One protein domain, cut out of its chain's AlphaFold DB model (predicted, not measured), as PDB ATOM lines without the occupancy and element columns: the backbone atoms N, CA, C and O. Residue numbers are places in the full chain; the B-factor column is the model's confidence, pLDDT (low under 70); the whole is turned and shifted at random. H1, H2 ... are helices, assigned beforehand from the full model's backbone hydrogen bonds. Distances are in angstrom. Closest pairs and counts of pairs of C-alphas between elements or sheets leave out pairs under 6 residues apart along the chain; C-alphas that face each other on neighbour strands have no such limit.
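AT A GLANCE: This is residues 213 to 221 and 276 to 353 of the 356 residues of an uncharacterized protein of Mitsuokella sp. oral taxon 131 str. W9106 (UniProt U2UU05). One long helix, H4, makes the longest axis; H2 and H3, meeting as a corner, lie along one side of it, and short H1 packs on H2. The printed part has 87 residues, with four named helices, H1 to H4, and no named strand: all helix, compact, radius of gyration of the C-alphas 13.7 A, spans 40 by 29 by 20 A.

HOW THE PARTS SIT: H1, residues 217 to 220, touches H2, residues 277 to 288; their closest C-alphas, Phe 219 and Ile 284, are 4.7 A apart. H2, with residues 277 to 282 alone, touches H3, residues 305 to 319, at a steep tilt of 56 degrees, opposite ways; C-alphas 279 and 305 are closest, 4.8 A. H4, residues 326 to 353, is close to H3 but not clearly touching; C-alphas 311 and 335 are closest, 7.1 A. Every O i to N i+4 pair is within hydrogen-bond range in H2 and H3, 23 of 24 in H4; H1 is too short for one.

IN THESE COORDINATES: H1 begins at C-alpha 217 (-51.810, -60.789, 38.434). H2 measures 15.7 A, H3 20.7 A, and H4 39.7 A, ending at C-alpha 353 (-50.074, -53.640, 55.821).

THE WHOLE: Residues 222 to 275 are not printed; C-alphas 221 and 276 are 11.9 A apart. The link H2 to H3 is long. Residues 297 and 321 to 327 have pLDDT under 70.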
ATOM      1  N   GLU A 213     -45.745 -58.048  39.120       93.88
ATOM      2  CA  GLU A 213     -46.494 -58.263  37.882       93.88
ATOM      3  C   GLU A 213     -46.781 -59.754  37.677       93.88
ATOM      4  O   GLU A 213     -47.862 -60.129  37.218       93.88
ATOM      5  N   ASN A 214     -45.826 -60.622  38.024       91.00
ATOM      6  CA  ASN A 214     -45.964 -62.050  37.804       91.00
ATOM      7  C   ASN A 214     -46.741 -62.794  38.892       91.00
ATOM      8  O   ASN A 214     -47.489 -63.718  38.564       91.00
ATOM      9  N   ASN A 215     -46.580 -62.400  40.151       91.44
ATOM     10  CA  ASN A 215     -47.155 -63.117  41.290       91.44
ATOM     11  C   ASN A 215     -48.537 -62.581  41.692       91.44
ATOM     12  O   ASN A 215     -49.373 -63.340  42.176       91.44
ATOM     13  N   ASP A 216     -48.822 -61.314  41.392       91.75
ATOM     14  CA  ASP A 216     -50.004 -60.598  41.875       91.75
ATOM     15  C   ASP A 216     -50.992 -60.216  40.752       91.75
ATOM     16  O   ASP A 216     -51.862 -59.356  40.908       91.75
ATOM     17  N   LYS A 217     -50.949 -60.958  39.631       87.00
ATOM     18  CA  LYS A 217     -51.810 -60.789  38.434       87.00
ATOM     19  C   LYS A 217     -53.304 -60.693  38.733       87.00
ATOM     20  O   LYS A 217     -54.034 -60.039  37.990       87.00
ATOM     21  N   LYS A 218     -53.768 -61.334  39.808       88.25
ATOM     22  CA  LYS A 218     -55.174 -61.311  40.244       88.25
ATOM     23  C   LYS A 218     -55.694 -59.890  40.490       88.25
ATOM     24  O   LYS A 218     -56.857 -59.619  40.209       88.25
ATOM     25  N   PHE A 219     -54.842 -58.971  40.948       89.31
ATOM     26  CA  PHE A 219     -55.241 -57.589  41.223       89.31
ATOM     27  C   PHE A 219     -55.396 -56.739  39.959       89.31
ATOM     28  O   PHE A 219     -56.102 -55.729  39.990       89.31
ATOM     29  N   ALA A 220     -54.811 -57.169  38.835       87.75
ATOM     30  CA  ALA A 220     -55.009 -56.508  37.550       87.75
ATOM     31  C   ALA A 220     -56.453 -56.637  37.042       87.75
ATOM     32  O   ALA A 220     -56.863 -55.838  36.209       87.75
ATOM     33  N   GLN A 221     -57.199 -57.659  37.498       82.88
ATOM     34  CA  GLN A 221     -58.554 -57.981  37.023       82.88
ATOM     35  C   GLN A 221     -58.649 -58.065  35.485       82.88
ATOM     36  O   GLN A 221     -59.682 -57.771  34.885       82.88
ATOM     37  N   THR A 276     -53.292 -53.579  28.562       90.94
ATOM     38  CA  THR A 276     -51.857 -53.472  28.280       90.94
ATOM     39  C   THR A 276     -51.018 -53.796  29.521       90.94
ATOM     40  O   THR A 276     -51.506 -53.784  30.651       90.94
ATOM     41  N   ARG A 277     -49.715 -54.059  29.338       92.44
ATOM     42  CA  ARG A 277     -48.777 -54.289  30.454       92.44
ATOM     43  C   ARG A 277     -48.791 -53.137  31.466       92.44
ATOM     44  O   ARG A 277     -48.862 -53.372  32.666       92.44
ATOM     45  N   ALA A 278     -48.770 -51.900  30.973       96.19
ATOM     46  CA  ALA A 278     -48.759 -50.709  31.813       96.19
ATOM     47  C   ALA A 278     -50.052 -50.557  32.633       96.19
ATOM     48  O   ALA A 278     -49.992 -50.242  33.819       96.19
ATOM     49  N   GLU A 279     -51.211 -50.843  32.029       95.25
ATOM     50  CA  GLU A 279     -52.501 -50.849  32.731       95.25
ATOM     51  C   GLU A 279     -52.570 -51.952  33.788       95.25
ATOM     52  O   GLU A 279     -53.053 -51.702  34.889       95.25
ATOM     53  N   LYS A 280     -52.038 -53.147  33.497       94.19
ATOM     54  CA  LYS A 280     -51.961 -54.239  34.479       94.19
ATOM     55  C   LYS A 280     -51.135 -53.844  35.692       94.19
ATOM     56  O   LYS A 280     -51.604 -54.025  36.807       94.19
ATOM     57  N   ILE A 281     -49.933 -53.307  35.484       96.50
ATOM     58  CA  ILE A 281     -49.053 -52.911  36.591       96.50
ATOM     59  C   ILE A 281     -49.715 -51.802  37.418       96.50
ATOM     60  O   ILE A 281     -49.790 -51.927  38.638       96.50
ATOM     61  N   ALA A 282     -50.272 -50.770  36.772       97.19
ATOM     62  CA  ALA A 282     -50.981 -49.705  37.480       97.19
ATOM     63  C   ALA A 282     -52.164 -50.258  38.294       97.19
ATOM     64  O   ALA A 282     -52.326 -49.913  39.460       97.19
ATOM     65  N   ALA A 283     -52.957 -51.166  37.717       95.00
ATOM     66  CA  ALA A 283     -54.069 -51.810  38.409       95.00
ATOM     67  C   ALA A 283     -53.609 -52.694  39.578       95.00
ATOM     68  O   ALA A 283     -54.232 -52.651  40.634       95.00
ATOM     69  N   ILE A 284     -52.518 -53.456  39.439       95.88
ATOM     70  CA  ILE A 284     -51.947 -54.253  40.539       95.88
ATOM     71  C   ILE A 284     -51.568 -53.341  41.706       95.88
ATOM     72  O   ILE A 284     -51.943 -53.622  42.843       95.88
ATOM     73  N   ILE A 285     -50.897 -52.224  41.424       96.56
ATOM     74  CA  ILE A 285     -50.447 -51.293  42.460       96.56
ATOM     75  C   ILE A 285     -51.635 -50.579  43.127       96.56
ATOM     76  O   ILE A 285     -51.756 -50.593  44.354       96.56
ATOM     77  N   ASN A 286     -52.565 -50.048  42.331       95.62
ATOM     78  CA  ASN A 286     -53.746 -49.331  42.818       95.62
ATOM     79  C   ASN A 286     -54.721 -50.248  43.578       95.62
ATOM     80  O   ASN A 286     -55.227 -49.898  44.643       95.62
ATOM     81  N   ASN A 287     -55.016 -51.434  43.041       93.62
ATOM     82  CA  ASN A 287     -56.032 -52.323  43.604       93.62
ATOM     83  C   ASN A 287     -55.473 -53.235  44.692       93.62
ATOM     84  O   ASN A 287     -56.183 -53.487  45.669       93.62
ATOM     85  N   GLY A 288     -54.250 -53.736  44.496       91.31
ATOM     86  CA  GLY A 288     -53.583 -54.686  45.383       91.31
ATOM     87  C   GLY A 288     -52.926 -54.013  46.578       91.31
ATOM     88  O   GLY A 288     -53.210 -54.396  47.707       91.31
ATOM     89  N   TYR A 289     -52.113 -52.979  46.342       93.62
ATOM     90  CA  TYR A 289     -51.347 -52.313  47.407       93.62
ATOM     91  C   TYR A 289     -51.951 -50.982  47.872       93.62
ATOM     92  O   TYR A 289     -51.436 -50.380  48.807       93.62
ATOM     93  N   LYS A 290     -53.040 -50.514  47.241       94.00
ATOM     94  CA  LYS A 290     -53.717 -49.243  47.572       94.00
ATOM     95  C   LYS A 290     -52.803 -48.016  47.473       94.00
ATOM     96  O   LYS A 290     -53.002 -47.029  48.178       94.00
ATOM     97  N   ILE A 291     -51.811 -48.068  46.585       94.44
ATOM     98  CA  ILE A 291     -50.898 -46.954  46.316       94.44
ATOM     99  C   ILE A 291     -51.368 -46.268  45.038       94.44
ATOM    100  O   ILE A 291     -51.222 -46.833  43.961       94.44
ATOM    101  N   TYR A 292     -51.925 -45.066  45.162       95.25
ATOM    102  CA  TYR A 292     -52.464 -44.301  44.029       95.25
ATOM    103  C   TYR A 292     -51.521 -43.198  43.544       95.25
ATOM    104  O   TYR A 292     -51.533 -42.831  42.370       95.25
ATOM    105  N   ASP A 293     -50.675 -42.691  44.437       94.38
ATOM    106  CA  ASP A 293     -49.724 -41.626  44.158       94.38
ATOM    107  C   ASP A 293     -48.522 -41.682  45.113       94.38
ATOM    108  O   ASP A 293     -48.588 -42.248  46.207       94.38
ATOM    109  N   ILE A 294     -47.412 -41.100  44.666       92.44
ATOM    110  CA  ILE A 294     -46.234 -40.787  45.468       92.44
ATOM    111  C   ILE A 294     -46.215 -39.270  45.652       92.44
ATOM    112  O   ILE A 294     -46.268 -38.532  44.669       92.44
ATOM    113  N   LYS A 295     -46.151 -38.812  46.906       87.62
ATOM    114  CA  LYS A 295     -46.160 -37.386  47.296       87.62
ATOM    115  C   LYS A 295     -44.921 -36.953  48.087       87.62
ATOM    116  O   LYS A 295     -44.897 -35.846  48.618       87.62
ATOM    117  N   GLU A 296     -43.916 -37.812  48.193       78.50
ATOM    118  CA  GLU A 296     -42.710 -37.572  48.992       78.50
ATOM    119  C   GLU A 296     -41.741 -36.649  48.257       78.50
ATOM    120  O   GLU A 296     -41.203 -37.058  47.234       78.50
ATOM    121  N   PRO A 297     -41.468 -35.425  48.741       69.00
ATOM    122  CA  PRO A 297     -40.492 -34.554  48.095       69.00
ATOM    123  C   PRO A 297     -39.120 -35.244  47.966       69.00
ATOM    124  O   PRO A 297     -38.674 -35.854  48.932       69.00
ATOM    125  N   PRO A 298     -38.424 -35.133  46.817       75.19
ATOM    126  CA  PRO A 298     -38.765 -34.353  45.621       75.19
ATOM    127  C   PRO A 298     -39.660 -35.089  44.602       75.19
ATOM    128  O   PRO A 298     -39.924 -34.555  43.526       75.19
ATOM    129  N   PHE A 299     -40.111 -36.305  44.894       83.94
ATOM    130  CA  PHE A 299     -40.862 -37.167  43.985       83.94
ATOM    131  C   PHE A 299     -42.374 -36.984  44.125       83.94
ATOM    132  O   PHE A 299     -42.990 -37.317  45.136       83.94
ATOM    133  N   GLN A 300     -43.003 -36.493  43.061       89.69
ATOM    134  CA  GLN A 300     -44.454 -36.352  43.008       89.69
ATOM    135  C   GLN A 300     -44.985 -36.904  41.692       89.69
ATOM    136  O   GLN A 300     -44.729 -36.340  40.630       89.69
ATOM    137  N   PHE A 301     -45.697 -38.031  41.752       94.31
ATOM    138  CA  PHE A 301     -46.315 -38.640  40.576       94.31
ATOM    139  C   PHE A 301     -47.474 -39.572  40.939       94.31
ATOM    140  O   PHE A 301     -47.482 -40.218  41.982       94.31
ATOM    141  N   GLU A 302     -48.441 -39.682  40.032       96.56
ATOM    142  CA  GLU A 302     -49.570 -40.606  40.151       96.56
ATOM    143  C   GLU A 302     -49.251 -41.976  39.533       96.56
ATOM    144  O   GLU A 302     -48.534 -42.084  38.528       96.56
ATOM    145  N   ILE A 303     -49.843 -43.036  40.087       96.44
ATOM    146  CA  ILE A 303     -49.740 -44.403  39.570       96.44
ATOM    147  C   ILE A 303     -50.737 -44.590  38.422       96.44
ATOM    148  O   ILE A 303     -51.842 -45.120  38.563       96.44
ATOM    149  N   THR A 304     -50.319 -44.134  37.244       97.00
ATOM    150  CA  THR A 304     -51.103 -44.199  36.004       97.00
ATOM    151  C   THR A 304     -50.481 -45.162  34.989       97.00
ATOM    152  O   THR A 304     -49.269 -45.402  35.019       97.00
ATOM    153  N   PRO A 305     -51.259 -45.670  34.013       96.62
ATOM    154  CA  PRO A 305     -50.702 -46.430  32.896       96.62
ATOM    155  C   PRO A 305     -49.628 -45.654  32.123       96.62
ATOM    156  O   PRO A 305     -48.661 -46.244  31.653       96.62
ATOM    157  N   VAL A 306     -49.747 -44.326  32.025       97.19
ATOM    158  CA  VAL A 306     -48.730 -43.477  31.385       97.19
ATOM    159  C   VAL A 306     -47.413 -43.542  32.156       97.19
ATOM    160  O   VAL A 306     -46.363 -43.762  31.552       97.19
ATOM    161  N   LYS A 307     -47.464 -43.437  33.490       96.88
ATOM    162  CA  LYS A 307     -46.272 -43.541  34.334       96.88
ATOM    163  C   LYS A 307     -45.636 -44.928  34.271       96.88
ATOM    164  O   LYS A 307     -44.425 -45.049  34.113       96.88
ATOM    165  N   MET A 308     -46.446 -45.984  34.334       97.62
ATOM    166  CA  MET A 308     -45.943 -47.358  34.229       97.62
ATOM    167  C   MET A 308     -45.320 -47.632  32.860       97.62
ATOM    168  O   MET A 308     -44.308 -48.324  32.766       97.62
ATOM    169  N   LYS A 309     -45.886 -47.051  31.796       96.50
ATOM    170  CA  LYS A 309     -45.304 -47.118  30.458       96.50
ATOM    171  C   LYS A 309     -43.943 -46.427  30.400       96.50
ATOM    172  O   LYS A 309     -43.029 -47.001  29.825       96.50
ATOM    173  N   GLU A 310     -43.775 -45.269  31.042       95.56
ATOM    174  CA  GLU A 310     -42.469 -44.598  31.134       95.56
ATOM    175  C   GLU A 310     -41.406 -45.518  31.758       95.56
ATOM    176  O   GLU A 310     -40.299 -45.632  31.223       95.56
ATOM    177  N   PHE A 311     -41.759 -46.242  32.827       96.31
ATOM    178  CA  PHE A 311     -40.850 -47.208  33.437       96.31
ATOM    179  C   PHE A 311     -40.560 -48.418  32.522       96.31
ATOM    180  O   PHE A 311     -39.408 -48.840  32.371       96.31
ATOM    181  N   ILE A 312     -41.581 -48.980  31.870       95.00
ATOM    182  CA  ILE A 312     -41.410 -50.103  30.933       95.00
ATOM    183  C   ILE A 312     -40.528 -49.699  29.744       95.00
ATOM    184  O   ILE A 312     -39.638 -50.451  29.344       95.00
ATOM    185  N   ASP A 313     -40.747 -48.515  29.180       92.88
ATOM    186  CA  ASP A 313     -40.007 -48.035  28.017       92.88
ATOM    187  C   ASP A 313     -38.524 -47.843  28.362       92.88
ATOM    188  O   ASP A 313     -37.656 -48.249  27.583       92.88
ATOM    189  N   LEU A 314     -38.213 -47.317  29.557       91.81
ATOM    190  CA  LEU A 314     -36.827 -47.232  30.017       91.81
ATOM    191  C   LEU A 314     -36.210 -48.620  30.235       91.81
ATOM    192  O   LEU A 314     -35.079 -48.857  29.805       91.81
ATOM    193  N   ARG A 315     -36.955 -49.560  30.832       91.31
ATOM    194  CA  ARG A 315     -36.503 -50.949  31.010       91.31
ATOM    195  C   ARG A 315     -36.107 -51.580  29.676       91.31
ATOM    196  O   ARG A 315     -35.030 -52.170  29.577       91.31
ATOM    197  N   ASN A 316     -36.961 -51.435  28.666       88.81
ATOM    198  CA  ASN A 316     -36.732 -51.971  27.328       88.81
ATOM    199  C   ASN A 316     -35.526 -51.296  26.660       88.81
ATOM    200  O   ASN A 316     -34.684 -51.978  26.077       88.81
ATOM    201  N   LYS A 317     -35.398 -49.970  26.788       86.88
ATOM    202  CA  LYS A 317     -34.260 -49.217  26.239       86.88
ATOM    203  C   LYS A 317     -32.926 -49.697  26.822       86.88
ATOM    204  O   LYS A 317     -32.003 -49.971  26.056       86.88
ATOM    205  N   LEU A 318     -32.840 -49.835  28.148       84.81
ATOM    206  CA  LEU A 318     -31.629 -50.297  28.835       84.81
ATOM    207  C   LEU A 318     -31.280 -51.750  28.477       84.81
ATOM    208  O   LEU A 318     -30.108 -52.081  28.332       84.81
ATOM    209  N   PHE A 319     -32.282 -52.610  28.272       76.31
ATOM    210  CA  PHE A 319     -32.068 -54.007  27.886       76.31
ATOM    211  C   PHE A 319     -31.481 -54.165  26.473       76.31
ATOM    212  O   PHE A 319     -30.697 -55.078  26.226       76.31
ATOM    213  N   HIS A 320     -31.828 -53.272  25.543       73.94
ATOM    214  CA  HIS A 320     -31.362 -53.334  24.153       73.94
ATOM    215  C   HIS A 320     -30.050 -52.576  23.890       73.94
ATOM    216  O   HIS A 320     -29.636 -52.466  22.736       73.94
ATOM    217  N   GLY A 321     -29.376 -52.077  24.935       63.03
ATOM    218  CA  GLY A 321     -28.048 -51.466  24.824       63.03
ATOM    219  C   GLY A 321     -28.012 -50.207  23.955       63.03
ATOM    220  O   GLY A 321     -26.998 -49.928  23.314       63.03
ATOM    221  N   ALA A 322     -29.123 -49.462  23.884       63.84
ATOM    222  CA  ALA A 322     -29.148 -48.190  23.173       63.84
ATOM    223  C   ALA A 322     -28.090 -47.250  23.773       63.84
ATOM    224  O   ALA A 322     -28.013 -47.118  24.994       63.84
ATOM    225  N   LYS A 323     -27.280 -46.605  22.921       58.44
ATOM    226  CA  LYS A 323     -26.301 -45.603  23.366       58.44
ATOM    227  C   LYS A 323     -27.040 -44.521  24.150       58.44
ATOM    228  O   LYS A 323     -27.976 -43.922  23.625       58.44
ATOM    229  N   THR A 324     -26.653 -44.342  25.404       59.62
ATOM    230  CA  THR A 324     -27.204 -43.331  26.298       59.62
ATOM    231  C   THR A 324     -26.433 -42.030  26.129       59.62
ATOM    232  O   THR A 324     -25.225 -41.983  26.355       59.62
ATOM    233  N   ASP A 325     -27.133 -40.971  25.729       60.88
ATOM    234  CA  ASP A 325     -26.584 -39.613  25.723       60.88
ATOM    235  C   ASP A 325     -26.674 -39.004  27.140       60.88
ATOM    236  O   ASP A 325     -27.364 -39.534  28.009       60.88
ATOM    237  N   GLN A 326     -26.021 -37.866  27.417       57.25
ATOM    238  CA  GLN A 326     -26.053 -37.236  28.757       57.25
ATOM    239  C   GLN A 326     -27.480 -36.964  29.281       57.25
ATOM    240  O   GLN A 326     -27.754 -37.187  30.457       57.25
ATOM    241  N   CYS A 327     -28.406 -36.564  28.402       57.47
ATOM    242  CA  CYS A 327     -29.821 -36.356  28.738       57.47
ATOM    243  C   CYS A 327     -30.535 -37.666  29.145       57.47
ATOM    244  O   CYS A 327     -31.482 -37.655  29.932       57.47
ATOM    245  N   ASP A 328     -30.052 -38.821  28.671       74.31
ATOM    246  CA  ASP A 328     -30.544 -40.117  29.140       74.31
ATOM    247  C   ASP A 328     -30.065 -40.428  30.561       74.31
ATOM    248  O   ASP A 328     -30.807 -41.054  31.312       74.31
ATOM    249  N   GLY A 329     -28.872 -39.967  30.952       78.94
ATOM    250  CA  GLY A 329     -28.311 -40.185  32.288       78.94
ATOM    251  C   GLY A 329     -29.169 -39.576  33.399       78.94
ATOM    252  O   GLY A 329     -29.559 -40.278  34.331       78.94
ATOM    253  N   GLU A 330     -29.543 -38.301  33.263       82.94
ATOM    254  CA  GLU A 330     -30.426 -37.620  34.225       82.94
ATOM    255  C   GLU A 330     -31.812 -38.267  34.286       82.94
ATOM    256  O   GLU A 330     -32.388 -38.447  35.361       82.94
ATOM    257  N   LYS A 331     -32.348 -38.675  33.128       87.75
ATOM    258  CA  LYS A 331     -33.636 -39.368  33.057       87.75
ATOM    259  C   LYS A 331     -33.585 -40.734  33.742       87.75
ATOM    260  O   LYS A 331     -34.531 -41.065  34.457       87.75
ATOM    261  N   ILE A 332     -32.518 -41.510  33.533       89.62
ATOM    262  CA  ILE A 332     -32.311 -42.795  34.212       89.62
ATOM    263  C   ILE A 332     -32.238 -42.555  35.712       89.62
ATOM    264  O   ILE A 332     -33.008 -43.169  36.435       89.62
ATOM    265  N   GLN A 333     -31.408 -41.617  36.175       87.88
ATOM    266  CA  GLN A 333     -31.284 -41.315  37.601       87.88
ATOM    267  C   GLN A 333     -32.629 -40.938  38.230       87.88
ATOM    268  O   GLN A 333     -33.006 -41.489  39.265       87.88
ATOM    269  N   ARG A 334     -33.381 -40.028  37.597       89.69
ATOM    270  CA  ARG A 334     -34.705 -39.616  38.079       89.69
ATOM    271  C   ARG A 334     -35.653 -40.809  38.180       89.69
ATOM    272  O   ARG A 334     -36.271 -40.998  39.223       89.69
ATOM    273  N   LEU A 335     -35.761 -41.611  37.120       92.44
ATOM    274  CA  LEU A 335     -36.673 -42.756  37.096       92.44
ATOM    275  C   LEU A 335     -36.230 -43.873  38.048       92.44
ATOM    276  O   LEU A 335     -37.093 -44.501  38.649       92.44
ATOM    277  N   SER A 336     -34.927 -44.093  38.241       92.19
ATOM    278  CA  SER A 336     -34.398 -45.022  39.249       92.19
ATOM    279  C   SER A 336     -34.790 -44.594  40.656       92.19
ATOM    280  O   SER A 336     -35.276 -45.410  41.432       92.19
ATOM    281  N   ASN A 337     -34.655 -43.307  40.965       89.69
ATOM    282  CA  ASN A 337     -35.023 -42.765  42.265       89.69
ATOM    283  C   ASN A 337     -36.545 -42.794  42.513       89.69
ATOM    284  O   ASN A 337     -36.994 -43.182  43.588       89.69
ATOM    285  N   GLU A 338     -37.360 -42.446  41.515       93.00
ATOM    286  CA  GLU A 338     -38.823 -42.565  41.610       93.00
ATOM    287  C   GLU A 338     -39.261 -44.028  41.799       93.00
ATOM    288  O   GLU A 338     -40.166 -44.323  42.584       93.00
ATOM    289  N   LEU A 339     -38.601 -44.960  41.102       94.69
ATOM    290  CA  LEU A 339     -38.864 -46.389  41.218       94.69
ATOM    291  C   LEU A 339     -38.426 -46.943  42.579       94.69
ATOM    292  O   LEU A 339     -39.110 -47.800  43.127       94.69
ATOM    293  N   MET A 340     -37.334 -46.423  43.147       93.00
ATOM    294  CA  MET A 340     -36.850 -46.763  44.487       93.00
ATOM    295  C   MET A 340     -37.937 -46.496  45.530       93.00
ATOM    296  O   MET A 340     -38.306 -47.404  46.274       93.00
ATOM    297  N   VAL A 341     -38.501 -45.285  45.528       92.31
ATOM    298  CA  VAL A 341     -39.577 -44.892  46.451       92.31
ATOM    299  C   VAL A 341     -40.832 -45.737  46.235       92.31
ATOM    300  O   VAL A 341     -41.441 -46.221  47.189       92.31
ATOM    301  N   LEU A 342     -41.207 -45.997  44.980       95.12
ATOM    302  CA  LEU A 342     -42.342 -46.872  44.684       95.12
ATOM    303  C   LEU A 342     -42.130 -48.298  45.226       95.12
ATOM    304  O   LEU A 342     -43.025 -48.850  45.867       95.12
ATOM    305  N   CYS A 343     -40.951 -48.887  45.011       96.06
ATOM    306  CA  CYS A 343     -40.603 -50.211  45.527       96.06
ATOM    307  C   CYS A 343     -40.604 -50.249  47.061       96.06
ATOM    308  O   CYS A 343     -41.102 -51.223  47.626       96.06
ATOM    309  N   GLN A 344     -40.114 -49.198  47.730       93.00
ATOM    310  CA  GLN A 344     -40.198 -49.066  49.190       93.00
ATOM    311  C   GLN A 344     -41.649 -49.125  49.663       93.00
ATOM    312  O   GLN A 344     -41.973 -49.952  50.509       93.00
ATOM    313  N   LYS A 345     -42.546 -48.322  49.074       93.12
ATOM    314  CA  LYS A 345     -43.963 -48.318  49.469       93.12
ATOM    315  C   LYS A 345     -44.652 -49.655  49.229       93.12
ATOM    316  O   LYS A 345     -45.428 -50.099  50.070       93.12
ATOM    317  N   ILE A 346     -44.376 -50.304  48.096       95.19
ATOM    318  CA  ILE A 346     -44.928 -51.631  47.793       95.19
ATOM    319  C   ILE A 346     -44.488 -52.633  48.863       95.19
ATOM    320  O   ILE A 346     -45.329 -53.321  49.437       95.19
ATOM    321  N   MET A 347     -43.189 -52.699  49.170       94.88
ATOM    322  CA  MET A 347     -42.688 -53.617  50.194       94.88
ATOM    323  C   MET A 347     -43.226 -53.267  51.584       94.88
ATOM    324  O   MET A 347     -43.629 -54.174  52.305       94.88
ATOM    325  N   ALA A 348     -43.320 -51.983  51.937       92.56
ATOM    326  CA  ALA A 348     -43.889 -51.537  53.205       92.56
ATOM    327  C   ALA A 348     -45.346 -51.995  53.349       92.56
ATOM    328  O   ALA A 348     -45.706 -52.549  54.383       92.56
ATOM    329  N   LYS A 349     -46.153 -51.888  52.285       92.56
ATOM    330  CA  LYS A 349     -47.527 -52.412  52.271       92.56
ATOM    331  C   LYS A 349     -47.600 -53.926  52.440       92.56
ATOM    332  O   LYS A 349     -48.527 -54.413  53.079       92.56
ATOM    333  N   ILE A 350     -46.648 -54.681  51.897       92.00
ATOM    334  CA  ILE A 350     -46.640 -56.145  52.042       92.00
ATOM    335  C   ILE A 350     -46.165 -56.570  53.442       92.00
ATOM    336  O   ILE A 350     -46.669 -57.558  53.979       92.00
ATOM    337  N   ILE A 351     -45.212 -55.841  54.029       91.00
ATOM    338  CA  ILE A 351     -44.619 -56.155  55.336       91.00
ATOM    339  C   ILE A 351     -45.538 -55.694  56.472       91.00
ATOM    340  O   ILE A 351     -45.920 -56.513  57.303       91.00
ATOM    341  N   PHE A 352     -45.947 -54.422  56.470       89.50
ATOM    342  CA  PHE A 352     -46.650 -53.772  57.585       89.50
ATOM    343  C   PHE A 352     -48.162 -53.604  57.365       89.50
ATOM    344  O   PHE A 352     -48.892 -53.230  58.284       89.50
ATOM    345  N   GLY A 353     -48.668 -53.867  56.156       84.25
ATOM    346  CA  GLY A 353     -50.074 -53.640  55.821       84.25
ATOM    347  C   GLY A 353     -50.427 -52.153  55.722       84.25
ATOM    348  O   GLY A 353     -49.619 -51.329  55.303       84.25
TER     349      GLY A 353